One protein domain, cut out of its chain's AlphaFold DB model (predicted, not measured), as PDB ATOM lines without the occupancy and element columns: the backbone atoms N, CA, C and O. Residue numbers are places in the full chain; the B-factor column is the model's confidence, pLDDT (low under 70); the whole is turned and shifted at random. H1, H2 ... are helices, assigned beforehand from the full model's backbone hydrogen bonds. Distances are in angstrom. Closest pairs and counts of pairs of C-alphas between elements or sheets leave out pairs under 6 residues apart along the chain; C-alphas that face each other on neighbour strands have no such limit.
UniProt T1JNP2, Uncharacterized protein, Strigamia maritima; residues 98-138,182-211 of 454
ATOM      1  N   LEU A  98     218.696 177.865 185.869       55.59
ATOM      2  CA  LEU A  98     217.530 177.470 185.071       55.59
ATOM      3  C   LEU A  98     216.829 176.233 185.649       55.59
ATOM      4  O   LEU A  98     215.601 176.173 185.626       55.59
ATOM      5  N   SER A  99     217.578 175.266 186.195       61.16
ATOM      6  CA  SER A  99     216.986 174.095 186.855       61.16
ATOM      7  C   SER A  99     216.379 174.459 188.210       61.16
ATOM      8  O   SER A  99     215.278 174.016 188.514       61.16
ATOM      9  N   ALA A 100     217.033 175.319 189.000       68.00
ATOM     10  CA  ALA A 100     216.499 175.775 190.284       68.00
ATOM     11  C   ALA A 100     215.229 176.634 190.117       68.00
ATOM     12  O   ALA A 100     214.264 176.482 190.869       68.00
ATOM     13  N   GLU A 101     215.197 177.511 189.111       71.25
ATOM     14  CA  GLU A 101     214.008 178.276 188.734       71.25
ATOM     15  C   GLU A 101     212.891 177.351 188.233       71.25
ATOM     16  O   GLU A 101     211.753 177.493 188.676       71.25
ATOM     17  N   ALA A 102     213.196 176.363 187.384       72.62
ATOM     18  CA  ALA A 102     212.214 175.381 186.920       72.62
ATOM     19  C   ALA A 102     211.635 174.535 188.069       72.62
ATOM     20  O   ALA A 102     210.421 174.360 188.151       72.62
ATOM     21  N   GLU A 103     212.464 174.067 189.005       74.44
ATOM     22  CA  GLU A 103     212.019 173.326 190.194       74.44
ATOM     23  C   GLU A 103     211.179 174.188 191.146       74.44
ATOM     24  O   GLU A 103     210.216 173.715 191.760       74.44
ATOM     25  N   SER A 104     211.549 175.461 191.295       82.06
ATOM     26  CA  SER A 104     210.789 176.436 192.079       82.06
ATOM     27  C   SER A 104     209.418 176.688 191.448       82.06
ATOM     28  O   SER A 104     208.401 176.649 192.145       82.06
ATOM     29  N   LEU A 105     209.376 176.849 190.121       84.62
ATOM     30  CA  LEU A 105     208.144 176.987 189.351       84.62
ATOM     31  C   LEU A 105     207.259 175.749 189.498       84.62
ATOM     32  O   LEU A 105     206.084 175.879 189.833       84.62
ATOM     33  N   GLU A 106     207.809 174.549 189.310       81.06
ATOM     34  CA  GLU A 106     207.060 173.296 189.434       81.06
ATOM     35  C   GLU A 106     206.480 173.126 190.845       81.06
ATOM     36  O   GLU A 106     205.312 172.768 191.012       81.06
ATOM     37  N   ARG A 107     207.262 173.445 191.883       82.06
ATOM     38  CA  ARG A 107     206.797 173.418 193.276       82.06
ATOM     39  C   ARG A 107     205.695 174.449 193.526       82.06
ATOM     40  O   ARG A 107     204.718 174.124 194.201       82.06
ATOM     41  N   ALA A 108     205.818 175.656 192.979       84.50
ATOM     42  CA  ALA A 108     204.781 176.678 193.082       84.50
ATOM     43  C   ALA A 108     203.483 176.237 192.385       84.50
ATOM     44  O   ALA A 108     202.407 176.365 192.967       84.50
ATOM     45  N   ILE A 109     203.575 175.638 191.191       86.00
ATOM     46  CA  ILE A 109     202.426 175.081 190.463       86.00
ATOM     47  C   ILE A 109     201.771 173.951 191.270       86.00
ATOM     48  O   ILE A 109     200.556 173.951 191.449       86.00
ATOM     49  N   ARG A 110     202.566 173.028 191.824       83.31
ATOM     50  CA  ARG A 110     202.085 171.899 192.638       83.31
ATOM     51  C   ARG A 110     201.269 172.340 193.852       83.31
ATOM     52  O   ARG A 110     200.328 171.653 194.238       83.31
ATOM     53  N   HIS A 111     201.628 173.472 194.453       84.56
ATOM     54  CA  HIS A 111     200.904 174.059 195.580       84.56
ATOM     55  C   HIS A 111     199.859 175.107 195.161       84.56
ATOM     56  O   HIS A 111     199.271 175.744 196.031       84.56
ATOM     57  N   ASN A 112     199.613 175.280 193.855       84.56
ATOM     58  CA  ASN A 112     198.733 176.306 193.286       84.56
ATOM     59  C   ASN A 112     199.065 177.728 193.803       84.56
ATOM     60  O   ASN A 112     198.176 178.552 194.015       84.56
ATOM     61  N   ASP A 113     200.351 178.034 194.030       86.31
ATOM     62  CA  ASP A 113     200.805 179.351 194.494       86.31
ATOM     63  C   ASP A 113     200.859 180.351 193.335       86.31
ATOM     64  O   ASP A 113     201.891 180.600 192.702       86.31
ATOM     65  N   VAL A 114     199.709 180.974 193.096       84.81
ATOM     66  CA  VAL A 114     199.510 181.996 192.065       84.81
ATOM     67  C   VAL A 114     200.478 183.174 192.233       84.81
ATOM     68  O   VAL A 114     200.914 183.754 191.242       84.81
ATOM     69  N   THR A 115     200.846 183.545 193.465       83.44
ATOM     70  CA  THR A 115     201.665 184.745 193.714       83.44
ATOM     71  C   THR A 115     203.117 184.551 193.303       83.44
ATOM     72  O   THR A 115     203.745 185.481 192.791       83.44
ATOM     73  N   SER A 116     203.657 183.357 193.533       82.56
ATOM     74  CA  SER A 116     205.022 183.008 193.145       82.56
ATOM     75  C   SER A 116     205.109 182.812 191.636       82.56
ATOM     76  O   SER A 116     205.974 183.415 191.004       82.56
ATOM     77  N   VAL A 117     204.146 182.105 191.029       82.19
ATOM     78  CA  VAL A 117     204.090 181.942 189.566       82.19
ATOM     79  C   VAL A 117     203.919 183.290 188.863       82.19
ATOM     80  O   VAL A 117     204.619 183.567 187.893       82.19
ATOM     81  N   LYS A 118     203.062 184.180 189.378       78.50
ATOM     82  CA  LYS A 118     202.890 185.532 188.831       78.50
ATOM     83  C   LYS A 118     204.182 186.342 188.879       78.50
ATOM     84  O   LYS A 118     204.537 186.955 187.882       78.50
ATOM     85  N   ARG A 119     204.912 186.309 190.000       78.50
ATOM     86  CA  ARG A 119     206.219 186.978 190.112       78.50
ATOM     87  C   ARG A 119     207.208 186.461 189.065       78.50
ATOM     88  O   ARG A 119     207.904 187.262 188.451       78.50
ATOM     89  N   MET A 120     207.239 185.151 188.826       79.44
ATOM     90  CA  MET A 120     208.096 184.552 187.797       79.44
ATOM     91  C   MET A 120     207.663 184.935 186.376       79.44
ATOM     92  O   MET A 120     208.499 185.281 185.546       79.44
ATOM     93  N   LEU A 121     206.360 184.939 186.094       76.12
ATOM     94  CA  LEU A 121     205.820 185.380 184.805       76.12
ATOM     95  C   LEU A 121     206.082 186.868 184.548       76.12
ATOM     96  O   LEU A 121     206.434 187.238 183.430       76.12
ATOM     97  N   ASP A 122     205.974 187.708 185.579       72.69
ATOM     98  CA  ASP A 122     206.305 189.128 185.505       72.69
ATOM     99  C   ASP A 122     207.803 189.321 185.211       72.69
ATOM    100  O   ASP A 122     208.152 190.126 184.359       72.69
ATOM    101  N   LEU A 123     208.711 188.535 185.797       74.50
ATOM    102  CA  LEU A 123     210.141 188.605 185.451       74.50
ATOM    103  C   LEU A 123     210.421 188.256 183.976       74.50
ATOM    104  O   LEU A 123     211.330 188.820 183.365       74.50
ATOM    105  N   HIS A 124     209.625 187.364 183.385       67.38
ATOM    106  CA  HIS A 124     209.783 186.908 182.001       67.38
ATOM    107  C   HIS A 124     208.776 187.526 181.011       67.38
ATOM    108  O   HIS A 124     208.702 187.084 179.861       67.38
ATOM    109  N   HIS A 125     208.056 188.587 181.403       63.94
ATOM    110  CA  HIS A 125     206.929 189.151 180.643       63.94
ATOM    111  C   HIS A 125     207.283 189.552 179.198       63.94
ATOM    112  O   HIS A 125     206.428 189.545 178.318       63.94
ATOM    113  N   GLY A 126     208.544 189.913 178.930       57.31
ATOM    114  CA  GLY A 126     209.013 190.348 177.609       57.31
ATOM    115  C   GLY A 126     209.211 189.218 176.592       57.31
ATOM    116  O   GLY A 126     209.511 189.504 175.434       57.31
ATOM    117  N   ARG A 127     209.075 187.949 177.005       61.47
ATOM    118  CA  ARG A 127     209.345 186.767 176.165       61.47
ATOM    119  C   ARG A 127     208.105 185.981 175.735       61.47
ATOM    120  O   ARG A 127     208.230 185.083 174.907       61.47
ATOM    121  N   PHE A 128     206.924 186.315 176.247       60.28
ATOM    122  CA  PHE A 128     205.677 185.659 175.846       60.28
ATOM    123  C   PHE A 128     205.060 186.314 174.607       60.28
ATOM    124  O   PHE A 128     205.185 187.524 174.389       60.28
ATOM    125  N   VAL A 129     204.401 185.504 173.775       51.84
ATOM    126  CA  VAL A 129     203.567 185.990 172.671       51.84
ATOM    127  C   VAL A 129     202.224 186.431 173.252       51.84
ATOM    128  O   VAL A 129     201.694 185.850 174.193       51.84
ATOM    129  N   VAL A 130     201.690 187.533 172.739       52.41
ATOM    130  CA  VAL A 130     200.458 188.127 173.248       52.41
ATOM    131  C   VAL A 130     199.261 187.248 172.877       52.41
ATOM    132  O   VAL A 130     198.783 187.318 171.749       52.41
ATOM    133  N   ASN A 131     198.707 186.497 173.833       52.00
ATOM    134  CA  ASN A 131     197.417 185.839 173.625       52.00
ATOM    135  C   ASN A 131     196.282 186.865 173.837       52.00
ATOM    136  O   ASN A 131     196.045 187.393 174.934       52.00
ATOM    137  N   LEU A 132     195.640 187.256 172.732       49.62
ATOM    138  CA  LEU A 132     194.501 188.182 172.705       49.62
ATOM    139  C   LEU A 132     193.213 187.503 173.193       49.62
ATOM    140  O   LEU A 132     192.360 188.173 173.769       49.62
ATOM    141  N   HIS A 133     193.096 186.186 173.011       43.78
ATOM    142  CA  HIS A 133     191.876 185.421 173.253       43.78
ATOM    143  C   HIS A 133     191.563 185.292 174.753       43.78
ATOM    144  O   HIS A 133     190.457 185.611 175.188       43.78
ATOM    145  N   GLY A 134     192.567 184.961 175.573       49.41
ATOM    146  CA  GLY A 134     192.400 184.829 177.028       49.41
ATOM    147  C   GLY A 134     192.036 186.133 177.754       49.41
ATOM    148  O   GLY A 134     191.366 186.110 178.779       49.41
ATOM    149  N   SER A 135     192.420 187.294 177.209       46.53
ATOM    150  CA  SER A 135     192.118 188.600 177.818       46.53
ATOM    151  C   SER A 135     190.685 189.083 177.563       46.53
ATOM    152  O   SER A 135     190.253 190.037 178.206       46.53
ATOM    153  N   VAL A 136     189.981 188.482 176.600       44.91
ATOM    154  CA  VAL A 136     188.625 188.882 176.196       44.91
ATOM    155  C   VAL A 136     187.558 188.027 176.895       44.91
ATOM    156  O   VAL A 136     186.480 188.537 177.193       44.91
ATOM    157  N   MET A 137     187.859 186.763 177.217       46.97
ATOM    158  CA  MET A 137     186.861 185.783 177.679       46.97
ATOM    159  C   MET A 137     186.425 185.912 179.153       46.97
ATOM    160  O   MET A 137     185.296 185.540 179.477       46.97
ATOM    161  N   ASP A 138     187.228 186.517 180.038       45.84
ATOM    162  CA  ASP A 138     186.827 186.762 181.442       45.84
ATOM    163  C   ASP A 138     185.668 187.779 181.571       45.84
ATOM    164  O   ASP A 138     185.043 187.888 182.624       45.84
ATOM    165  N   PRO A 182     209.653 181.052 177.222       66.50
ATOM    166  CA  PRO A 182     210.864 180.562 177.890       66.50
ATOM    167  C   PRO A 182     210.799 179.056 178.190       66.50
ATOM    168  O   PRO A 182     209.771 178.569 178.652       66.50
ATOM    169  N   VAL A 183     211.932 178.354 178.054       67.25
ATOM    170  CA  VAL A 183     212.059 176.890 178.245       67.25
ATOM    171  C   VAL A 183     211.480 176.394 179.577       67.25
ATOM    172  O   VAL A 183     210.858 175.336 179.628       67.25
ATOM    173  N   ILE A 184     211.615 177.185 180.646       71.50
ATOM    174  CA  ILE A 184     211.068 176.865 181.976       71.50
ATOM    175  C   ILE A 184     209.533 176.739 181.988       71.50
ATOM    176  O   ILE A 184     208.985 176.027 182.823       71.50
ATOM    177  N   PHE A 185     208.830 177.403 181.062       76.38
ATOM    178  CA  PHE A 185     207.367 177.416 180.994       76.38
ATOM    179  C   PHE A 185     206.780 176.419 179.989       76.38
ATOM    180  O   PHE A 185     205.566 176.231 180.007       76.38
ATOM    181  N   LEU A 186     207.604 175.742 179.179       77.56
ATOM    182  CA  LEU A 186     207.135 174.798 178.149       77.56
ATOM    183  C   LEU A 186     206.229 173.704 178.730       77.56
ATOM    184  O   LEU A 186     205.181 173.400 178.174       77.56
ATOM    185  N   ASN A 187     206.587 173.175 179.903       82.88
ATOM    186  CA  ASN A 187     205.802 172.150 180.597       82.88
ATOM    187  C   ASN A 187     204.931 172.704 181.730       82.88
ATOM    188  O   ASN A 187     204.237 171.936 182.396       82.88
ATOM    189  N   ALA A 188     204.953 174.017 181.980       84.69
ATOM    190  CA  ALA A 188     204.248 174.602 183.118       84.69
ATOM    191  C   ALA A 188     202.735 174.364 183.032       84.69
ATOM    192  O   ALA A 188     202.097 174.073 184.045       84.69
ATOM    193  N   LEU A 189     202.168 174.428 181.822       86.56
ATOM    194  CA  LEU A 189     200.751 174.152 181.610       86.56
ATOM    195  C   LEU A 189     200.423 172.672 181.860       86.56
ATOM    196  O   LEU A 189     199.449 172.378 182.548       86.56
ATOM    197  N   HIS A 190     201.249 171.737 181.383       86.38
ATOM    198  CA  HIS A 190     201.064 170.298 181.619       86.38
ATOM    199  C   HIS A 190     201.164 169.929 183.099       86.38
ATOM    200  O   HIS A 190     200.331 169.174 183.594       86.38
ATOM    201  N   VAL A 191     202.118 170.510 183.830       84.25
ATOM    202  CA  VAL A 191     202.231 170.334 185.288       84.25
ATOM    203  C   VAL A 191     201.006 170.913 186.001       84.25
ATOM    204  O   VAL A 191     200.447 170.271 186.886       84.25
ATOM    205  N   ALA A 192     200.514 172.084 185.589       87.38
ATOM    206  CA  ALA A 192     199.309 172.661 186.186       87.38
ATOM    207  C   ALA A 192     198.077 171.761 185.982       87.38
ATOM    208  O   ALA A 192     197.258 171.612 186.892       87.38
ATOM    209  N   VAL A 193     197.967 171.121 184.815       87.94
ATOM    210  CA  VAL A 193     196.916 170.143 184.496       87.94
ATOM    211  C   VAL A 193     197.048 168.873 185.335       87.94
ATOM    212  O   VAL A 193     196.044 168.402 185.872       87.94
ATOM    213  N   GLU A 194     198.259 168.330 185.484       86.12
ATOM    214  CA  GLU A 194     198.514 167.138 186.301       86.12
ATOM    215  C   GLU A 194     198.085 167.356 187.762       86.12
ATOM    216  O   GLU A 194     197.361 166.535 188.331       86.12
ATOM    217  N   HIS A 195     198.466 168.493 188.352       84.69
ATOM    218  CA  HIS A 195     198.200 168.813 189.760       84.69
ATOM    219  C   HIS A 195     196.858 169.509 190.001       84.69
ATOM    220  O   HIS A 195     196.550 169.857 191.139       84.69
ATOM    221  N   ARG A 196     196.040 169.692 188.955       87.00
ATOM    222  CA  ARG A 196     194.741 170.391 189.013       87.00
ATOM    223  C   ARG A 196     194.850 171.817 189.575       87.00
ATOM    224  O   ARG A 196     193.942 172.302 190.247       87.00
ATOM    225  N   ALA A 197     195.949 172.504 189.278       86.50
ATOM    226  CA  ALA A 197     196.186 173.890 189.666       86.50
ATOM    227  C   ALA A 197     195.425 174.843 188.723       86.50
ATOM    228  O   ALA A 197     195.994 175.419 187.794       86.50
ATOM    229  N   LEU A 198     194.106 174.956 188.920       87.62
ATOM    230  CA  LEU A 198     193.193 175.693 188.030       87.62
ATOM    231  C   LEU A 198     193.546 177.181 187.919       87.62
ATOM    232  O   LEU A 198     193.511 177.743 186.823       87.62
ATOM    233  N   ASP A 199     193.892 177.819 189.036       85.00
ATOM    234  CA  ASP A 199     194.173 179.258 189.072       85.00
ATOM    235  C   ASP A 199     195.493 179.576 188.372       85.00
ATOM    236  O   ASP A 199     195.587 180.521 187.586       85.00
ATOM    237  N   VAL A 200     196.504 178.739 188.609       85.88
ATOM    238  CA  VAL A 200     197.791 178.830 187.924       85.88
ATOM    239  C   VAL A 200     197.638 178.552 186.426       85.88
ATOM    240  O   VAL A 200     198.207 179.289 185.625       85.88
ATOM    241  N   ALA A 201     196.822 177.573 186.022       86.38
ATOM    242  CA  ALA A 201     196.543 177.315 184.609       86.38
ATOM    243  C   ALA A 201     195.896 178.530 183.918       86.38
ATOM    244  O   ALA A 201     196.358 178.948 182.856       86.38
ATOM    245  N   ARG A 202     194.891 179.163 184.543       84.44
ATOM    246  CA  ARG A 202     194.288 180.412 184.032       84.44
ATOM    247  C   ARG A 202     195.319 181.529 183.903       84.44
ATOM    248  O   ARG A 202     195.333 182.247 182.906       84.44
ATOM    249  N   LEU A 203     196.191 181.670 184.901       82.19
ATOM    250  CA  LEU A 203     197.254 182.669 184.884       82.19
ATOM    251  C   LEU A 203     198.220 182.431 183.713       82.19
ATOM    252  O   LEU A 203     198.483 183.359 182.955       82.19
ATOM    253  N   LEU A 204     198.700 181.200 183.523       82.88
ATOM    254  CA  LEU A 204     199.604 180.842 182.425       82.88
ATOM    255  C   LEU A 204     198.982 181.148 181.053       82.88
ATOM    256  O   LEU A 204     199.606 181.802 180.217       82.88
ATOM    257  N   LEU A 205     197.720 180.762 180.851       82.25
ATOM    258  CA  LEU A 205     196.996 181.020 179.604       82.25
ATOM    259  C   LEU A 205     196.769 182.525 179.369       82.25
ATOM    260  O   LEU A 205     196.884 183.007 178.242       82.25
ATOM    261  N   ARG A 206     196.525 183.310 180.429       74.38
ATOM    262  CA  ARG A 206     196.392 184.777 180.349       74.38
ATOM    263  C   ARG A 206     197.690 185.474 179.930       74.38
ATOM    264  O   ARG A 206     197.630 186.492 179.237       74.38
ATOM    265  N   TYR A 207     198.842 184.954 180.356       71.25
ATOM    266  CA  TYR A 207     200.157 185.481 179.976       71.25
ATOM    267  C   TYR A 207     200.587 185.065 178.563       71.25
ATOM    268  O   TYR A 207     201.522 185.653 178.027       71.25
ATOM    269  N   GLY A 208     199.861 184.136 177.935       69.88
ATOM    270  CA  GLY A 208     200.060 183.743 176.544       69.88
ATOM    271  C   GLY A 208     200.874 182.472 176.350       69.88
ATOM    272  O   GLY A 208     201.573 182.345 175.353       69.88
ATOM    273  N   VAL A 209     200.787 181.536 177.297       78.31
ATOM    274  CA  VAL A 209     201.184 180.146 177.043       78.31
ATOM    275  C   VAL A 209     200.142 179.515 176.116       78.31
ATOM    276  O   VAL A 209     198.951 179.525 176.434       78.31
ATOM    277  N   GLU A 210     200.577 178.996 174.970       76.81
ATOM    278  CA  GLU A 210     199.684 178.413 173.969       76.81
ATOM    279  C   GLU A 210     199.195 177.018 174.409       76.81
ATOM    280  O   GLU A 210     200.003 176.123 174.655       76.81
ATOM    281  N   PRO A 211     197.873 176.772 174.497       82.62
ATOM    282  CA  PRO A 211     197.341 175.485 174.960       82.62
ATOM    283  C   PRO A 211     197.459 174.356 173.924       82.62
ATOM    284  O   PRO A 211     197.298 173.182 174.267       82.62
TER     285      PRO A 211
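What this domain is: This is residues 98 to 138 and 182 to 211 of the 454 residues of an uncharacterized protein of Strigamia maritima (UniProt T1JNP2). Two helical hairpins, H1 with H2 and H4 with H5, pack together as a small cluster of four helices; short H3 lies at one side, beside H5. The printed part has 71 residues with five named helices, H1 to H5 in chain order, and no named strand: all helix. It is compact, radius of gyration of the C-alphas 11.2 A, spanning 32 by 25 by 19 A.

Where its parts are: H1, residues 98 to 110, runs 18.1 A from C-alpha 98 at (217.530, 177.470, 185.071). H2 is residues 114 to 123, 14.2 A; H3 134 to 137; H4 188 to 194; H5 198 to 207, 14.5 A, ending at C-alpha 207 (200.157, 185.481, 179.976).

How they stand to each other: H5, the hub, touches H2, closest C-alphas Val 200 and Val 114, 5.5 A, at a shallow tilt of 17 degrees. H1 touches H4 with residues 105 to 110 alone, closest C-alphas Ile 109 and Ala 192, 5.8 A. In H1, H2, H4 and H5 every O i to N i+4 pair is within hydrogen-bond range; H3 is too short for one.

The domain as a whole: Residues 139 to 181 are not printed; C-alphas 138 and 182 are 25.1 A apart. Residues 124 to 138 are among those with pLDDT under 70.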